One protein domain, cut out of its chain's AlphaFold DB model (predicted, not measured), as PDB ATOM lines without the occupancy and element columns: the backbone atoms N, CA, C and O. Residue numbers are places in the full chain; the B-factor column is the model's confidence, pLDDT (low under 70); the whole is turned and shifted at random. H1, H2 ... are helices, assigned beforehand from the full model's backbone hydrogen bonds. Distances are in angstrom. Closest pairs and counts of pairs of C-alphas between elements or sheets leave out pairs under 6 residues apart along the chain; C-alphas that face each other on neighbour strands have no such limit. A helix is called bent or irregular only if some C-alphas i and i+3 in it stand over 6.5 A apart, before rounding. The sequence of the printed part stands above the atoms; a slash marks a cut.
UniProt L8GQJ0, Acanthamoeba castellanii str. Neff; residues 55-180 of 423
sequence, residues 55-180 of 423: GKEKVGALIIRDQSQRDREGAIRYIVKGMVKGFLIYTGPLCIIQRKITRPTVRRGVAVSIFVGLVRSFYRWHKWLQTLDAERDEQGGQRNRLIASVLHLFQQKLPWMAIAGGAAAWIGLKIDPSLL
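What this domain is: This is residues 55 to 180 of the 423 residues of a protein of Acanthamoeba castellanii str. Neff (UniProt L8GQJ0). Look first for the long helix H1, which meets the second long helix, H2, with its later part in a helical hairpin, while its first residues, 55 to 74, stick out free of the rest. H2 is the middle of a flat, open arrangement: H1 packs along one side of it, and the shorter H3 and H4, following each other in a broken line, fold back along another side, away from H1. The printed part has 126 residues, with four named helices in the order H1, H2, H3, H4 and no named strand, and the class is all helix. The whole is loose, with a radius of gyration of the C-alphas of 20.2 A, and spans 62 by 40 by 19 A.

How they stand to each other: Start with H1, residues 55 to 98, and look across to H2, residues 103 to 138. H1 touches H2 with its residues 75 to 94 alone; the closest C-alphas, those of Met 83 and Ser 113, are 4.3 A apart. The two run opposite ways at a shallow tilt of 31 degrees and form a helical hairpin. H2 is the hub, touching three helices. H4, residues 160 to 175, touches residues 107 to 123 of H2, closest at the C-alphas of Ala 111 and Gly 172, 4.8 A apart, and runs opposite ways to it at a shallow tilt of 21 degrees. H3, residues 142 to 157, touches residues 133 to 137 of H2, closest at the C-alphas of Asp 133 and Ala 148, 6.6 A apart. H2 and H3 form a helical hairpin, running opposite ways at a shallow tilt of 34.6 degrees, only just short of steep. H3 and H4 meet only through their link, and H1 is apart from both. In H2 and H4 every O i to N i+4 pair is within hydrogen-bond range; in H1 it is 38 of 40 and in H3 10 of 12.

Where its parts are: Find C-alpha 55 at (203.374, 173.323, 191.255); from there H1 runs 63.4 A to C-alpha 98 at (164.257, 202.074, 231.963). Near residue 90 it has a kink of 27 degrees, and it is irregular, but only just: C-alphas 90 and 93 are 6.8 A apart. H2 runs 53.4 A from Arg 103 to Glu 138, H3 22.8 A from Gln 142 to Lys 157, and H4 22.5 A from Trp 160 to Ile 175, whose C-alpha is at (162.430, 198.340, 209.642).

The domain as a whole: The two C-alphas farthest apart, those of Arg 99 and Gln 142, are 64.7 A from each other. Without residues 55 to 74, the body spans 64 by 27 by 15 A. The printed part has no cut, and its three links between helices are tight. Read the B-factor column for the pLDDT: its mean over the printed part is 78.2, and it is under 70 at residues 60 to 63, residue 67 and residues 133 to 158.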
ATOM      1  N   GLY A  55     203.265 173.280 189.799       74.69
ATOM      2  CA  GLY A  55     203.374 173.323 191.255       74.69
ATOM      3  C   GLY A  55     203.428 174.757 191.783       74.69
ATOM      4  O   GLY A  55     202.716 175.096 192.728       74.69
ATOM      5  N   LYS A  56     204.210 175.628 191.136       73.12
ATOM      6  CA  LYS A  56     204.343 177.043 191.510       73.12
ATOM      7  C   LYS A  56     203.041 177.821 191.290       73.12
ATOM      8  O   LYS A  56     202.667 178.622 192.146       73.12
ATOM      9  N   GLU A  57     202.317 177.547 190.205       76.44
ATOM     10  CA  GLU A  57     200.994 178.130 189.943       76.44
ATOM     11  C   GLU A  57     199.937 177.651 190.942       76.44
ATOM     12  O   GLU A  57     199.193 178.471 191.484       76.44
ATOM     13  N   LYS A  58     199.896 176.350 191.259       75.88
ATOM     14  CA  LYS A  58     198.966 175.792 192.259       75.88
ATOM     15  C   LYS A  58     199.224 176.361 193.655       75.88
ATOM     16  O   LYS A  58     198.272 176.723 194.347       75.88
ATOM     17  N   VAL A  59     200.490 176.490 194.058       71.50
ATOM     18  CA  VAL A  59     200.877 177.117 195.333       71.50
ATOM     19  C   VAL A  59     200.516 178.605 195.339       71.50
ATOM     20  O   VAL A  59     199.931 179.079 196.311       71.50
ATOM     21  N   GLY A  60     200.767 179.329 194.245       67.25
ATOM     22  CA  GLY A  60     200.341 180.723 194.094       67.25
ATOM     23  C   GLY A  60     198.822 180.893 194.211       67.25
ATOM     24  O   GLY A  60     198.349 181.741 194.967       67.25
ATOM     25  N   ALA A  61     198.043 180.038 193.544       68.50
ATOM     26  CA  ALA A  61     196.583 180.046 193.616       68.50
ATOM     27  C   ALA A  61     196.057 179.735 195.029       68.50
ATOM     28  O   ALA A  61     195.087 180.352 195.476       68.50
ATOM     29  N   LEU A  62     196.704 178.815 195.754       67.88
ATOM     30  CA  LEU A  62     196.388 178.503 197.152       67.88
ATOM     31  C   LEU A  62     196.672 179.686 198.085       67.88
ATOM     32  O   LEU A  62     195.815 180.020 198.901       67.88
ATOM     33  N   ILE A  63     197.818 180.355 197.928       68.00
ATOM     34  CA  ILE A  63     198.181 181.545 198.716       68.00
ATOM     35  C   ILE A  63     197.186 182.685 198.463       68.00
ATOM     36  O   ILE A  63     196.676 183.279 199.411       68.00
ATOM     37  N   ILE A  64     196.839 182.950 197.198       71.06
ATOM     38  CA  ILE A  64     195.850 183.977 196.831       71.06
ATOM     39  C   ILE A  64     194.475 183.646 197.424       71.06
ATOM     40  O   ILE A  64     193.787 184.527 197.943       71.06
ATOM     41  N   ARG A  65     194.060 182.372 197.378       71.12
ATOM     42  CA  ARG A  65     192.775 181.924 197.931       71.12
ATOM     43  C   ARG A  65     192.724 182.071 199.450       71.12
ATOM     44  O   ARG A  65     191.709 182.540 199.966       71.12
ATOM     45  N   ASP A  66     193.798 181.710 200.146       70.25
ATOM     46  CA  ASP A  66     193.905 181.841 201.599       70.25
ATOM     47  C   ASP A  66     193.925 183.316 202.034       70.25
ATOM     48  O   ASP A  66     193.164 183.725 202.912       70.25
ATOM     49  N   GLN A  67     194.690 184.166 201.344       69.75
ATOM     50  CA  GLN A  67     194.721 185.605 201.612       69.75
ATOM     51  C   GLN A  67     193.355 186.266 201.351       69.75
ATOM     52  O   GLN A  67     192.852 187.011 202.194       69.75
ATOM     53  N   SER A  68     192.679 185.886 200.260       72.94
ATOM     54  CA  SER A  68     191.304 186.311 199.963       72.94
ATOM     55  C   SER A  68     190.303 185.878 201.044       72.94
ATOM     56  O   SER A  68     189.400 186.642 201.402       72.94
ATOM     57  N   GLN A  69     190.450 184.670 201.605       72.44
ATOM     58  CA  GLN A  69     189.611 184.216 202.715       72.44
ATOM     59  C   GLN A  69     189.863 185.013 203.997       72.44
ATOM     60  O   GLN A  69     188.898 185.499 204.596       72.44
ATOM     61  N   ARG A  70     191.125 185.232 204.386       73.00
ATOM     62  CA  ARG A  70     191.463 186.046 205.569       73.00
ATOM     63  C   ARG A  70     190.924 187.474 205.456       73.00
ATOM     64  O   ARG A  70     190.387 188.014 206.430       73.00
ATOM     65  N   ASP A  71     190.987 188.065 204.264       77.44
ATOM     66  CA  ASP A  71     190.441 189.397 204.004       77.44
ATOM     67  C   ASP A  71     188.917 189.439 204.142       77.44
ATOM     68  O   ASP A  71     188.378 190.367 204.766       77.44
ATOM     69  N   ARG A  72     188.208 188.421 203.630       78.50
ATOM     70  CA  ARG A  72     186.750 188.274 203.791       78.50
ATOM     71  C   ARG A  72     186.354 188.126 205.257       78.50
ATOM     72  O   ARG A  72     185.447 188.821 205.713       78.50
ATOM     73  N   GLU A  73     187.052 187.298 206.027       81.12
ATOM     74  CA  GLU A  73     186.790 187.163 207.463       81.12
ATOM     75  C   GLU A  73     187.045 188.468 208.224       81.12
ATOM     76  O   GLU A  73     186.262 188.863 209.093       81.12
ATOM     77  N   GLY A  74     188.124 189.180 207.884       82.44
ATOM     78  CA  GLY A  74     188.392 190.519 208.405       82.44
ATOM     79  C   GLY A  74     187.254 191.501 208.098       82.44
ATOM     80  O   GLY A  74     186.893 192.311 208.956       82.44
ATOM     81  N   ALA A  75     186.651 191.407 206.906       80.12
ATOM     82  CA  ALA A  75     185.496 192.212 206.495       80.12
ATOM     83  C   ALA A  75     184.270 191.939 207.347       80.12
ATOM     84  O   ALA A  75     183.695 192.868 207.920       80.12
ATOM     85  N   ILE A  76     183.918 190.664 207.476       83.38
ATOM     86  CA  ILE A  76     182.763 190.230 208.254       83.38
ATOM     87  C   ILE A  76     182.938 190.667 209.708       83.38
ATOM     88  O   ILE A  76     182.051 191.312 210.265       83.38
ATOM     89  N   ARG A  77     184.117 190.441 210.306       85.88
ATOM     90  CA  ARG A  77     184.411 190.883 211.678       85.88
ATOM     91  C   ARG A  77     184.269 192.398 211.849       85.88
ATOM     92  O   ARG A  77     183.723 192.838 212.861       85.88
ATOM     93  N   TYR A  78     184.724 193.207 210.891       81.00
ATOM     94  CA  TYR A  78     184.597 194.671 210.948       81.00
ATOM     95  C   TYR A  78     183.134 195.147 210.905       81.00
ATOM     96  O   TYR A  78     182.741 196.032 211.677       81.00
ATOM     97  N   ILE A  79     182.322 194.538 210.037       83.75
ATOM     98  CA  ILE A  79     180.897 194.858 209.883       83.75
ATOM     99  C   ILE A  79     180.121 194.408 211.127       83.75
ATOM    100  O   ILE A  79     179.441 195.226 211.746       83.75
ATOM    101  N   VAL A  80     180.300 193.155 211.561       86.31
ATOM    102  CA  VAL A  80     179.623 192.578 212.738       86.31
ATOM    103  C   VAL A  80     179.952 193.364 214.004       86.31
ATOM    104  O   VAL A  80     179.041 193.745 214.737       86.31
ATOM    105  N   LYS A  81     181.228 193.715 214.235       86.06
ATOM    106  CA  LYS A  81     181.614 194.591 215.358       86.06
ATOM    107  C   LYS A  81     180.869 195.928 215.325       86.06
ATOM    108  O   LYS A  81     180.564 196.480 216.376       86.06
ATOM    109  N   GLY A  82     180.580 196.458 214.138       79.88
ATOM    110  CA  GLY A  82     179.830 197.704 213.967       79.88
ATOM    111  C   GLY A  82     178.360 197.562 214.287       79.88
ATOM    112  O   GLY A  82     177.824 198.384 215.021       79.88
ATOM    113  N   MET A  83     177.737 196.493 213.797       86.19
ATOM    114  CA  MET A  83     176.344 196.176 214.099       86.19
ATOM    115  C   MET A  83     176.142 195.977 215.605       86.19
ATOM    116  O   MET A  83     175.269 196.613 216.186       86.19
ATOM    117  N   VAL A  84     177.004 195.187 216.257       87.12
ATOM    118  CA  VAL A  84     176.961 194.968 217.714       87.12
ATOM    119  C   VAL A  84     177.164 196.280 218.472       87.12
ATOM    120  O   VAL A  84     176.401 196.589 219.385       87.12
ATOM    121  N   LYS A  85     178.146 197.099 218.071       83.12
ATOM    122  CA  LYS A  85     178.382 198.407 218.696       83.12
ATOM    123  C   LYS A  85     177.171 199.334 218.537       83.12
ATOM    124  O   LYS A  85     176.768 199.957 219.514       83.12
ATOM    125  N   GLY A  86     176.572 199.396 217.347       81.00
ATOM    126  CA  GLY A  86     175.361 200.175 217.080       81.00
ATOM    127  C   GLY A  86     174.180 199.727 217.945       81.00
ATOM    128  O   GLY A  86     173.517 200.567 218.556       81.00
ATOM    129  N   PHE A  87     173.979 198.412 218.075       86.56
ATOM    130  CA  PHE A  87     172.947 197.832 218.933       86.56
ATOM    131  C   PHE A  87     173.133 198.240 220.395       86.56
ATOM    132  O   PHE A  87     172.205 198.747 221.028       86.56
ATOM    133  N   LEU A  88     174.341 198.039 220.928       86.00
ATOM    134  CA  LEU A  88     174.672 198.294 222.330       86.00
ATOM    135  C   LEU A  88     174.649 199.785 222.670       86.00
ATOM    136  O   LEU A  88     174.205 200.148 223.755       86.00
ATOM    137  N   ILE A  89     175.068 200.659 221.751       81.50
ATOM    138  CA  ILE A  89     174.995 202.114 221.943       81.50
ATOM    139  C   ILE A  89     173.544 202.572 222.089       81.50
ATOM    140  O   ILE A  89     173.253 203.412 222.939       81.50
ATOM    141  N   TYR A  90     172.633 202.032 221.275       80.62
ATOM    142  CA  TYR A  90     171.226 202.417 221.341       80.62
ATOM    143  C   TYR A  90     170.521 201.809 222.560       80.62
ATOM    144  O   TYR A  90     169.829 202.501 223.307       80.62
ATOM    145  N   THR A  91     170.688 200.503 222.767       84.12
ATOM    146  CA  THR A  91     169.944 199.758 223.789       84.12
ATOM    147  C   THR A  91     170.548 199.900 225.183       84.12
ATOM    148  O   THR A  91     169.796 199.996 226.145       84.12
ATOM    149  N   GLY A  92     171.874 199.996 225.314       81.62
ATOM    150  CA  GLY A  92     172.585 200.000 226.596       81.62
ATOM    151  C   GLY A  92     172.103 201.077 227.576       81.62
ATOM    152  O   GLY A  92     171.658 200.729 228.673       81.62
ATOM    153  N   PRO A  93     172.103 202.373 227.203       77.06
ATOM    154  CA  PRO A  93     171.606 203.435 228.076       77.06
ATOM    155  C   PRO A  93     170.129 203.258 228.445       77.06
ATOM    156  O   PRO A  93     169.742 203.498 229.586       77.06
ATOM    157  N   LEU A  94     169.298 202.797 227.505       76.12
ATOM    158  CA  LEU A  94     167.874 202.560 227.751       76.12
ATOM    159  C   LEU A  94     167.649 201.382 228.704       76.12
ATOM    160  O   LEU A  94     166.784 201.476 229.571       76.12
ATOM    161  N   CYS A  95     168.455 200.324 228.616       76.69
ATOM    162  CA  CYS A  95     168.425 199.209 229.562       76.69
ATOM    163  C   CYS A  95     168.767 199.672 230.984       76.69
ATOM    164  O   CYS A  95     168.076 199.295 231.929       76.69
ATOM    165  N   ILE A  96     169.779 200.535 231.134       77.56
ATOM    166  CA  ILE A  96     170.190 201.080 232.437       77.56
ATOM    167  C   ILE A  96     169.102 201.994 233.019       77.56
ATOM    168  O   ILE A  96     168.780 201.897 234.203       77.56
ATOM    169  N   ILE A  97     168.524 202.875 232.194       73.56
ATOM    170  CA  ILE A  97     167.567 203.896 232.643       73.56
ATOM    171  C   ILE A  97     166.174 203.306 232.882       73.56
ATOM    172  O   ILE A  97     165.557 203.584 233.907       73.56
ATOM    173  N   GLN A  98     165.650 202.528 231.934       73.38
ATOM    174  CA  GLN A  98     164.257 202.074 231.963       73.38
ATOM    175  C   GLN A  98     164.083 200.732 232.681       73.38
ATOM    176  O   GLN A  98     162.950 200.369 232.990       73.38
ATOM    177  N   ARG A  99     165.175 199.982 232.930       74.31
ATOM    178  CA  ARG A  99     165.190 198.626 233.528       74.31
ATOM    179  C   ARG A  99     164.217 197.621 232.883       74.31
ATOM    180  O   ARG A  99     163.984 196.546 233.426       74.31
ATOM    181  N   LYS A 100     163.642 197.955 231.724       78.88
ATOM    182  CA  LYS A 100     162.693 197.150 230.956       78.88
ATOM    183  C   LYS A 100     163.009 197.314 229.476       78.88
ATOM    184  O   LYS A 100     163.044 198.428 228.958       78.88
ATOM    185  N   ILE A 101     163.221 196.191 228.797       79.44
ATOM    186  CA  ILE A 101     163.435 196.155 227.352       79.44
ATOM    187  C   ILE A 101     162.075 195.951 226.691       79.44
ATOM    188  O   ILE A 101     161.466 194.891 226.807       79.44
ATOM    189  N   THR A 102     161.581 196.981 226.008       85.75
ATOM    190  CA  THR A 102     160.330 196.888 225.249       85.75
ATOM    191  C   THR A 102     160.604 196.432 223.813       85.75
ATOM    192  O   THR A 102     161.678 196.693 223.266       85.75
ATOM    193  N   ARG A 103     159.624 195.780 223.165       84.88
ATOM    194  CA  ARG A 103     159.729 195.386 221.744       84.88
ATOM    195  C   ARG A 103     160.104 196.567 220.822       84.88
ATOM    196  O   ARG A 103     160.996 196.383 219.994       84.88
ATOM    197  N   PRO A 104     159.527 197.781 220.975       84.62
ATOM    198  CA  PRO A 104     159.966 198.957 220.222       84.62
ATOM    199  C   PRO A 104     161.445 199.304 220.429       84.62
ATOM    200  O   PRO A 104     162.132 199.625 219.466       84.62
ATOM    201  N   THR A 105     161.966 199.202 221.657       84.75
ATOM    202  CA  THR A 105     163.383 199.482 221.943       84.75
ATOM    203  C   THR A 105     164.314 198.538 221.181       84.75
ATOM    204  O   THR A 105     165.296 198.990 220.592       84.75
ATOM    205  N   VAL A 106     163.989 197.240 221.141       87.50
ATOM    206  CA  VAL A 106     164.772 196.243 220.393       87.50
ATOM    207  C   VAL A 106     164.704 196.512 218.895       87.50
ATOM    208  O   VAL A 106     165.741 196.541 218.239       87.50
ATOM    209  N   ARG A 107     163.505 196.774 218.356       88.56
ATOM    210  CA  ARG A 107     163.309 197.057 216.925       88.56
ATOM    211  C   ARG A 107     164.130 198.265 216.464       88.56
ATOM    212  O   ARG A 107     164.821 198.176 215.451       88.56
ATOM    213  N   ARG A 108     164.146 199.347 217.249       86.94
ATOM    214  CA  ARG A 108     164.997 200.519 216.987       86.94
ATOM    215  C   ARG A 108     166.481 200.180 217.063       86.94
ATOM    216  O   ARG A 108     167.241 200.597 216.193       86.94
ATOM    217  N   GLY A 109     166.891 199.394 218.060       86.56
ATOM    218  CA  GLY A 109     168.266 198.905 218.177       86.56
ATOM    219  C   GLY A 109     168.710 198.130 216.935       86.56
ATOM    220  O   GLY A 109     169.783 198.397 216.396       86.56
ATOM    221  N   VAL A 110     167.866 197.228 216.426       90.06
ATOM    222  CA  VAL A 110     168.118 196.466 215.192       90.06
ATOM    223  C   VAL A 110     168.210 197.391 213.975       90.06
ATOM    224  O   VAL A 110     169.167 197.279 213.209       90.06
ATOM    225  N   ALA A 111     167.289 198.349 213.826       89.06
ATOM    226  CA  ALA A 111     167.316 199.318 212.728       89.06
ATOM    227  C   ALA A 111     168.621 200.138 212.708       89.06
ATOM    228  O   ALA A 111     169.265 200.254 211.664       89.06
ATOM    229  N   VAL A 112     169.064 200.640 213.868       87.00
ATOM    230  CA  VAL A 112     170.344 201.362 214.014       87.00
ATOM    231  C   VAL A 112     171.534 200.452 213.700       87.00
ATOM    232  O   VAL A 112     172.477 200.876 213.035       87.00
ATOM    233  N   SER A 113     171.492 199.193 214.134       87.56
ATOM    234  CA  SER A 113     172.566 198.218 213.891       87.56
ATOM    235  C   SER A 113     172.741 197.917 212.410       87.56
ATOM    236  O   SER A 113     173.864 197.930 211.909       87.56
ATOM    237  N   ILE A 114     171.633 197.689 211.699       89.38
ATOM    238  CA  ILE A 114     171.627 197.444 210.254       89.38
ATOM    239  C   ILE A 114     172.120 198.682 209.510       89.38
ATOM    240  O   ILE A 114     172.976 198.562 208.638       89.38
ATOM    241  N   PHE A 115     171.664 199.874 209.900       89.62
ATOM    242  CA  PHE A 115     172.152 201.129 209.335       89.62
ATOM    243  C   PHE A 115     173.680 201.272 209.473       89.62
ATOM    244  O   PHE A 115     174.368 201.514 208.481       89.62
ATOM    245  N   VAL A 116     174.231 201.056 210.674       86.62
ATOM    246  CA  VAL A 116     175.685 201.109 210.918       86.62
ATOM    247  C   VAL A 116     176.431 200.041 210.116       86.62
ATOM    248  O   VAL A 116     177.479 200.336 209.536       86.62
ATOM    249  N   GLY A 117     175.894 198.820 210.058       85.94
ATOM    250  CA  GLY A 117     176.446 197.722 209.268       85.94
ATOM    251  C   GLY A 117     176.541 198.073 207.786       85.94
ATOM    252  O   GLY A 117     177.621 197.976 207.210       85.94
ATOM    253  N   LEU A 118     175.449 198.567 207.192       88.44
ATOM    254  CA  LEU A 118     175.396 198.970 205.785       88.44
ATOM    255  C   LEU A 118     176.408 200.077 205.474       88.44
ATOM    256  O   LEU A 118     177.216 199.917 204.564       88.44
ATOM    257  N   VAL A 119     176.428 201.161 206.257       86.00
ATOM    258  CA  VAL A 119     177.377 202.271 206.047       86.00
ATOM    259  C   VAL A 119     178.827 201.779 206.102       86.00
ATOM    260  O   VAL A 119     179.637 202.164 205.260       86.00
ATOM    261  N   ARG A 120     179.165 200.887 207.045       85.69
ATOM    262  CA  ARG A 120     180.509 200.295 207.141       85.69
ATOM    263  C   ARG A 120     180.846 199.370 205.974       85.69
ATOM    264  O   ARG A 120     181.981 199.419 205.499       85.69
ATOM    265  N   SER A 121     179.897 198.552 205.521       85.38
ATOM    266  CA  SER A 121     180.065 197.686 204.348       85.38
ATOM    267  C   SER A 121     180.386 198.515 203.111       85.38
ATOM    268  O   SER A 121     181.382 198.249 202.441       85.38
ATOM    269  N   PHE A 122     179.611 199.575 202.865       84.56
ATOM    270  CA  PHE A 122     179.881 200.502 201.772       84.56
ATOM    271  C   PHE A 122     181.233 201.194 201.948       84.56
ATOM    272  O   PHE A 122     182.018 201.236 201.005       84.56
ATOM    273  N   TYR A 123     181.548 201.696 203.145       81.88
ATOM    274  CA  TYR A 123     182.824 202.371 203.392       81.88
ATOM    275  C   TYR A 123     184.031 201.497 203.030       81.88
ATOM    276  O   TYR A 123     184.959 201.944 202.354       81.88
ATOM    277  N   ARG A 124     183.994 200.225 203.441       82.44
ATOM    278  CA  ARG A 124     185.032 199.254 203.094       82.44
ATOM    279  C   ARG A 124     185.050 198.954 201.597       82.44
ATOM    280  O   ARG A 124     186.135 198.887 201.033       82.44
ATOM    281  N   TRP A 125     183.882 198.791 200.977       81.88
ATOM    282  CA  TRP A 125     183.760 198.559 199.537       81.88
ATOM    283  C   TRP A 125     184.459 199.651 198.729       81.88
ATOM    284  O   TRP A 125     185.254 199.349 197.850       81.88
ATOM    285  N   HIS A 126     184.251 200.918 199.072       80.19
ATOM    286  CA  HIS A 126     184.964 201.999 198.400       80.19
ATOM    287  C   HIS A 126     186.459 202.006 198.666       80.19
ATOM    288  O   HIS A 126     187.221 202.230 197.739       80.19
ATOM    289  N   LYS A 127     186.897 201.758 199.906       78.44
ATOM    290  CA  LYS A 127     188.335 201.677 200.188       78.44
ATOM    291  C   LYS A 127     188.994 200.581 199.342       78.44
ATOM    292  O   LYS A 127     190.081 200.793 198.828       78.44
ATOM    293  N   TRP A 128     188.314 199.450 199.169       79.75
ATOM    294  CA  TRP A 128     188.757 198.372 198.288       79.75
ATOM    295  C   TRP A 128     188.748 198.771 196.803       79.75
ATOM    296  O   TRP A 128     189.686 198.467 196.075       79.75
ATOM    297  N   LEU A 129     187.735 199.514 196.345       74.56
ATOM    298  CA  LEU A 129     187.735 200.057 194.984       74.56
ATOM    299  C   LEU A 129     188.895 201.037 194.741       74.56
ATOM    300  O   LEU A 129     189.425 201.070 193.638       74.56
ATOM    301  N   GLN A 130     189.304 201.809 195.750       73.81
ATOM    302  CA  GLN A 130     190.462 202.705 195.655       73.81
ATOM    303  C   GLN A 130     191.791 201.942 195.591       73.81
ATOM    304  O   GLN A 130     192.689 202.358 194.870       73.81
ATOM    305  N   THR A 131     191.927 200.824 196.315       75.62
ATOM    306  CA  THR A 131     193.144 199.996 196.235       75.62
ATOM    307  C   THR A 131     193.279 199.319 194.876       75.62
ATOM    308  O   THR A 131     194.377 199.265 194.339       75.62
ATOM    309  N   LEU A 132     192.163 198.874 194.286       70.75
ATOM    310  CA  LEU A 132     192.173 198.311 192.934       70.75
ATOM    311  C   LEU A 132     192.563 199.333 191.863       70.75
ATOM    312  O   LEU A 132     193.171 198.957 190.866       70.75
ATOM    313  N   ASP A 133     192.183 200.600 192.040       66.81
ATOM    314  CA  ASP A 133     192.556 201.673 191.114       66.81
ATOM    315  C   ASP A 133     194.071 201.931 191.171       66.81
ATOM    316  O   ASP A 133     194.737 201.945 190.139       66.81
ATOM    317  N   ALA A 134     194.635 201.991 192.384       67.38
ATOM    318  CA  ALA A 134     196.070 202.179 192.603       67.38
ATOM    319  C   ALA A 134     196.929 201.039 192.016       67.38
ATOM    320  O   ALA A 134     197.921 201.303 191.343       67.38
ATOM    321  N   GLU A 135     196.530 199.776 192.207       68.75
ATOM    322  CA  GLU A 135     197.238 198.617 191.630       68.75
ATOM    323  C   GLU A 135     197.146 198.576 190.092       68.75
ATOM    324  O   GLU A 135     198.051 198.087 189.411       68.75
ATOM    325  N   ARG A 136     196.049 199.092 189.519       64.56
ATOM    326  CA  ARG A 136     195.817 199.092 188.067       64.56
ATOM    327  C   ARG A 136     196.621 200.166 187.338       64.56
ATOM    328  O   ARG A 136     197.002 199.934 186.187       64.56
ATOM    329  N   ASP A 137     196.882 201.296 187.990       62.53
ATOM    330  CA  ASP A 137     197.762 202.344 187.466       62.53
ATOM    331  C   ASP A 137     199.230 201.885 187.408       62.53
ATOM    332  O   ASP A 137     199.933 202.214 186.449       62.53
ATOM    333  N   GLU A 138     199.682 201.049 188.351       64.88
ATOM    334  CA  GLU A 138     201.048 200.499 188.353       64.88
ATOM    335  C   GLU A 138     201.295 199.452 187.243       64.88
ATOM    336  O   GLU A 138     202.389 199.388 186.685       64.88
ATOM    337  N   GLN A 139     200.289 198.663 186.845       65.44
ATOM    338  CA  GLN A 139     200.422 197.588 185.835       65.44
ATOM    339  C   GLN A 139     200.160 198.048 184.377       65.44
ATOM    340  O   GLN A 139     199.688 197.284 183.531       65.44
ATOM    341  N   GLY A 140     200.417 199.324 184.073       51.56
ATOM    342  CA  GLY A 140     199.882 200.086 182.936       51.56
ATOM    343  C   GLY A 140     199.919 199.461 181.526       51.56
ATOM    344  O   GLY A 140     200.926 199.501 180.826       51.56
ATOM    345  N   GLY A 141     198.737 199.076 181.021       59.03
ATOM    346  CA  GLY A 141     198.435 198.883 179.592       59.03
ATOM    347  C   GLY A 141     197.442 199.934 179.062       59.03
ATOM    348  O   GLY A 141     196.549 200.375 179.784       59.03
ATOM    349  N   GLN A 142     197.551 200.341 177.791       55.22
ATOM    350  CA  GLN A 142     196.780 201.455 177.192       55.22
ATOM    351  C   GLN A 142     195.244 201.268 177.253       55.22
ATOM    352  O   GLN A 142     194.509 202.239 177.422       55.22
ATOM    353  N   ARG A 143     194.752 200.017 177.231       55.50
ATOM    354  CA  ARG A 143     193.323 199.671 177.404       55.50
ATOM    355  C   ARG A 143     192.842 199.787 178.860       55.50
ATOM    356  O   ARG A 143     191.674 200.084 179.096       55.50
ATOM    357  N   ASN A 144     193.743 199.612 179.830       63.22
ATOM    358  CA  ASN A 144     193.445 199.781 181.255       63.22
ATOM    359  C   ASN A 144     193.357 201.261 181.649       63.22
ATOM    360  O   ASN A 144     192.563 201.582 182.523       63.22
ATOM    361  N   ARG A 145     194.066 202.164 180.955       63.16
ATOM    362  CA  ARG A 145     194.018 203.615 181.227       63.16
ATOM    363  C   ARG A 145     192.663 204.254 180.929       63.16
ATOM    364  O   ARG A 145     192.255 205.147 181.661       63.16
ATOM    365  N   LEU A 146     191.944 203.793 179.904       64.81
ATOM    366  CA  LEU A 146     190.588 204.273 179.588       64.81
ATOM    367  C   LEU A 146     189.578 203.820 180.650       64.81
ATOM    368  O   LEU A 146     188.778 204.620 181.124       64.81
ATOM    369  N   ILE A 147     189.656 202.553 181.070       67.44
ATOM    370  CA  ILE A 147     188.788 202.011 182.123       67.44
ATOM    371  C   ILE A 147     189.110 202.667 183.471       67.44
ATOM    372  O   ILE A 147     188.177 203.036 184.175       67.44
ATOM    373  N   ALA A 148     190.391 202.861 183.801       64.00
ATOM    374  CA  ALA A 148     190.833 203.588 184.992       64.00
ATOM    375  C   ALA A 148     190.351 205.044 184.961       64.00
ATOM    376  O   ALA A 148     189.703 205.488 185.895       64.00
ATOM    377  N   SER A 149     190.506 205.755 183.838       67.19
ATOM    378  CA  SER A 149     189.992 207.125 183.676       67.19
ATOM    379  C   SER A 149     188.479 207.222 183.897       67.19
ATOM    380  O   SER A 149     188.011 208.133 184.579       67.19
ATOM    381  N   VAL A 150     187.699 206.277 183.356       69.56
ATOM    382  CA  VAL A 150     186.238 206.233 183.539       69.56
ATOM    383  C   VAL A 150     185.870 205.884 184.982       69.56
ATOM    384  O   VAL A 150     184.992 206.532 185.549       69.56
ATOM    385  N   LEU A 151     186.545 204.910 185.602       67.19
ATOM    386  CA  LEU A 151     186.329 204.547 187.007       67.19
ATOM    387  C   LEU A 151     186.700 205.690 187.950       67.19
ATOM    388  O   LEU A 151     185.953 205.965 188.883       67.19
ATOM    389  N   HIS A 152     187.803 206.379 187.681       65.44
ATOM    390  CA  HIS A 152     188.289 207.508 188.458       65.44
ATOM    391  C   HIS A 152     187.356 208.721 188.317       65.44
ATOM    392  O   HIS A 152     186.984 209.339 189.314       65.44
ATOM    393  N   LEU A 153     186.863 209.022 187.105       64.38
ATOM    394  CA  LEU A 153     185.803 210.018 186.884       64.38
ATOM    395  C   LEU A 153     184.508 209.643 187.615       64.38
ATOM    396  O   LEU A 153     183.862 210.508 188.209       64.38
ATOM    397  N   PHE A 154     184.137 208.363 187.602       63.94
ATOM    398  CA  PHE A 154     182.954 207.853 188.289       63.94
ATOM    399  C   PHE A 154     183.104 207.915 189.819       63.94
ATOM    400  O   PHE A 154     182.177 208.347 190.502       63.94
ATOM    401  N   GLN A 155     184.275 207.571 190.366       62.88
ATOM    402  CA  GLN A 155     184.586 207.663 191.796       62.88
ATOM    403  C   GLN A 155     184.687 209.110 192.287       62.88
ATOM    404  O   GLN A 155     184.217 209.407 193.385       62.88
ATOM    405  N   GLN A 156     185.273 210.016 191.497       64.06
ATOM    406  CA  GLN A 156     185.386 211.424 191.880       64.06
ATOM    407  C   GLN A 156     184.055 212.172 191.785       64.06
ATOM    408  O   GLN A 156     183.779 213.024 192.630       64.06
ATOM    409  N   LYS A 157     183.229 211.885 190.769       59.53
ATOM    410  CA  LYS A 157     181.990 212.643 190.539       59.53
ATOM    411  C   LYS A 157     180.770 212.071 191.250       59.53
ATOM    412  O   LYS A 157     179.867 212.841 191.574       59.53
ATOM    413  N   LEU A 158     180.705 210.759 191.495       68.31
ATOM    414  CA  LEU A 158     179.533 210.150 192.119       68.31
ATOM    415  C   LEU A 158     179.696 210.077 193.648       68.31
ATOM    416  O   LEU A 158     180.587 209.384 194.143       68.31
ATOM    417  N   PRO A 159     178.812 210.718 194.440       79.25
ATOM    418  CA  PRO A 159     178.893 210.698 195.895       79.25
ATOM    419  C   PRO A 159     178.342 209.371 196.438       79.25
ATOM    420  O   PRO A 159     177.322 209.339 197.125       79.25
ATOM    421  N   TRP A 160     179.014 208.254 196.147       77.00
ATOM    422  CA  TRP A 160     178.607 206.896 196.539       77.00
ATOM    423  C   TRP A 160     178.337 206.782 198.050       77.00
ATOM    424  O   TRP A 160     177.424 206.067 198.456       77.00
ATOM    425  N   MET A 161     179.042 207.555 198.887       80.81
ATOM    426  CA  MET A 161     178.760 207.662 200.327       80.81
ATOM    427  C   MET A 161     177.426 208.302 200.651       80.81
ATOM    428  O   MET A 161     176.742 207.839 201.561       80.81
ATOM    429  N   ALA A 162     177.035 209.330 199.903       86.12
ATOM    430  CA  ALA A 162     175.722 209.933 200.056       86.12
ATOM    431  C   ALA A 162     174.630 208.915 199.712       86.12
ATOM    432  O   ALA A 162     173.698 208.723 200.489       86.12
ATOM    433  N   ILE A 163     174.790 208.214 198.584       87.81
ATOM    434  CA  ILE A 163     173.834 207.204 198.113       87.81
ATOM    435  C   ILE A 163     173.734 206.056 199.124       87.81
ATOM    436  O   ILE A 163     172.633 205.698 199.538       87.81
ATOM    437  N   ALA A 164     174.871 205.531 199.588       86.75
ATOM    438  CA  ALA A 164     174.932 204.485 200.602       86.75
ATOM    439  C   ALA A 164     174.270 204.911 201.921       86.75
ATOM    440  O   ALA A 164     173.469 204.163 202.481       86.75
ATOM    441  N   GLY A 165     174.570 206.121 202.403       88.00
ATOM    442  CA  GLY A 165     173.969 206.680 203.612       88.00
ATOM    443  C   GLY A 165     172.455 206.850 203.489       88.00
ATOM    444  O   GLY A 165     171.718 206.449 204.389       88.00
ATOM    445  N   GLY A 166     171.987 207.386 202.359       92.06
ATOM    446  CA  GLY A 166     170.566 207.556 202.066       92.06
ATOM    447  C   GLY A 166     169.817 206.224 201.950       92.06
ATOM    448  O   GLY A 166     168.772 206.052 202.577       92.06
ATOM    449  N   ALA A 167     170.373 205.254 201.220       92.25
ATOM    450  CA  ALA A 167     169.794 203.919 201.074       92.25
ATOM    451  C   ALA A 167     169.731 203.176 202.418       92.25
ATOM    452  O   ALA A 167     168.689 202.623 202.775       92.25
ATOM    453  N   ALA A 168     170.809 203.224 203.206       91.19
ATOM    454  CA  ALA A 168     170.842 202.630 204.538       91.19
ATOM    455  C   ALA A 168     169.810 203.278 205.475       91.19
ATOM    456  O   ALA A 168     169.133 202.570 206.224       91.19
ATOM    457  N   ALA A 169     169.656 204.607 205.425       92.12
ATOM    458  CA  ALA A 169     168.638 205.315 206.197       92.12
ATOM    459  C   ALA A 169     167.223 204.890 205.785       92.12
ATOM    460  O   ALA A 169     166.397 204.595 206.646       92.12
ATOM    461  N   TRP A 170     166.951 204.798 204.481       93.81
ATOM    462  CA  TRP A 170     165.652 204.373 203.963       93.81
ATOM    463  C   TRP A 170     165.281 202.954 204.419       93.81
ATOM    464  O   TRP A 170     164.170 202.741 204.908       93.81
ATOM    465  N   ILE A 171     166.226 202.008 204.355       92.94
ATOM    466  CA  ILE A 171     166.043 200.640 204.866       92.94
ATOM    467  C   ILE A 171     165.764 200.664 206.377       92.94
ATOM    468  O   ILE A 171     164.802 200.049 206.834       92.94
ATOM    469  N   GLY A 172     166.548 201.417 207.157       90.06
ATOM    470  CA  GLY A 172     166.346 201.547 208.605       90.06
ATOM    471  C   GLY A 172     164.957 202.086 208.979       90.06
ATOM    472  O   GLY A 172     164.324 201.574 209.902       90.06
ATOM    473  N   LEU A 173     164.444 203.064 208.225       91.25
ATOM    474  CA  LEU A 173     163.099 203.622 208.418       91.25
ATOM    475  C   LEU A 173     161.982 202.626 208.067       91.25
ATOM    476  O   LEU A 173     160.917 202.671 208.680       91.25
ATOM    477  N   LYS A 174     162.204 201.721 207.104       91.31
ATOM    478  CA  LYS A 174     161.254 200.640 206.792       91.31
ATOM    479  C   LYS A 174     161.204 199.578 207.888       91.31
ATOM    480  O   LYS A 174     160.126 199.063 208.170       91.31
ATOM    481  N   ILE A 175     162.340 199.289 208.522       90.94
ATOM    482  CA  ILE A 175     162.430 198.340 209.642       90.94
ATOM    483  C   ILE A 175     161.724 198.891 210.881       90.94
ATOM    484  O   ILE A 175     160.998 198.162 211.559       90.94
ATOM    485  N   ASP A 176     161.911 200.180 211.180       88.62
ATOM    486  CA  ASP A 176     161.202 200.835 212.271       88.62
ATOM    487  C   ASP A 176     160.534 202.149 211.846       88.62
ATOM    488  O   ASP A 176     161.120 203.229 211.986       88.62
ATOM    489  N   PRO A 177     159.251 202.089 211.447       88.12
ATOM    490  CA  PRO A 177     158.478 203.281 211.121       88.12
ATOM    491  C   PRO A 177     158.323 204.269 212.288       88.12
ATOM    492  O   PRO A 177     158.020 205.431 212.050       88.12
ATOM    493  N   SER A 178     158.564 203.873 213.548       86.25
ATOM    494  CA  SER A 178     158.515 204.811 214.688       86.25
ATOM    495  C   SER A 178     159.666 205.825 214.693       86.25
ATOM    496  O   SER A 178     159.612 206.825 215.416       86.25
ATOM    497  N   LEU A 179     160.700 205.591 213.878       85.62
ATOM    498  CA  LEU A 179     161.761 206.559 213.610       85.62
ATOM    499  C   LEU A 179     161.292 207.693 212.684       85.62
ATOM    500  O   LEU A 179     161.933 208.741 212.657       85.62
ATOM    501  N   LEU A 180     160.164 207.538 211.977       86.88
ATOM    502  CA  LEU A 180     159.544 208.592 211.165       86.88
ATOM    503  C   LEU A 180     158.833 209.623 212.050       86.88
ATOM    504  O   LEU A 180     157.619 209.797 211.993       86.88
TER     505      LEU A 180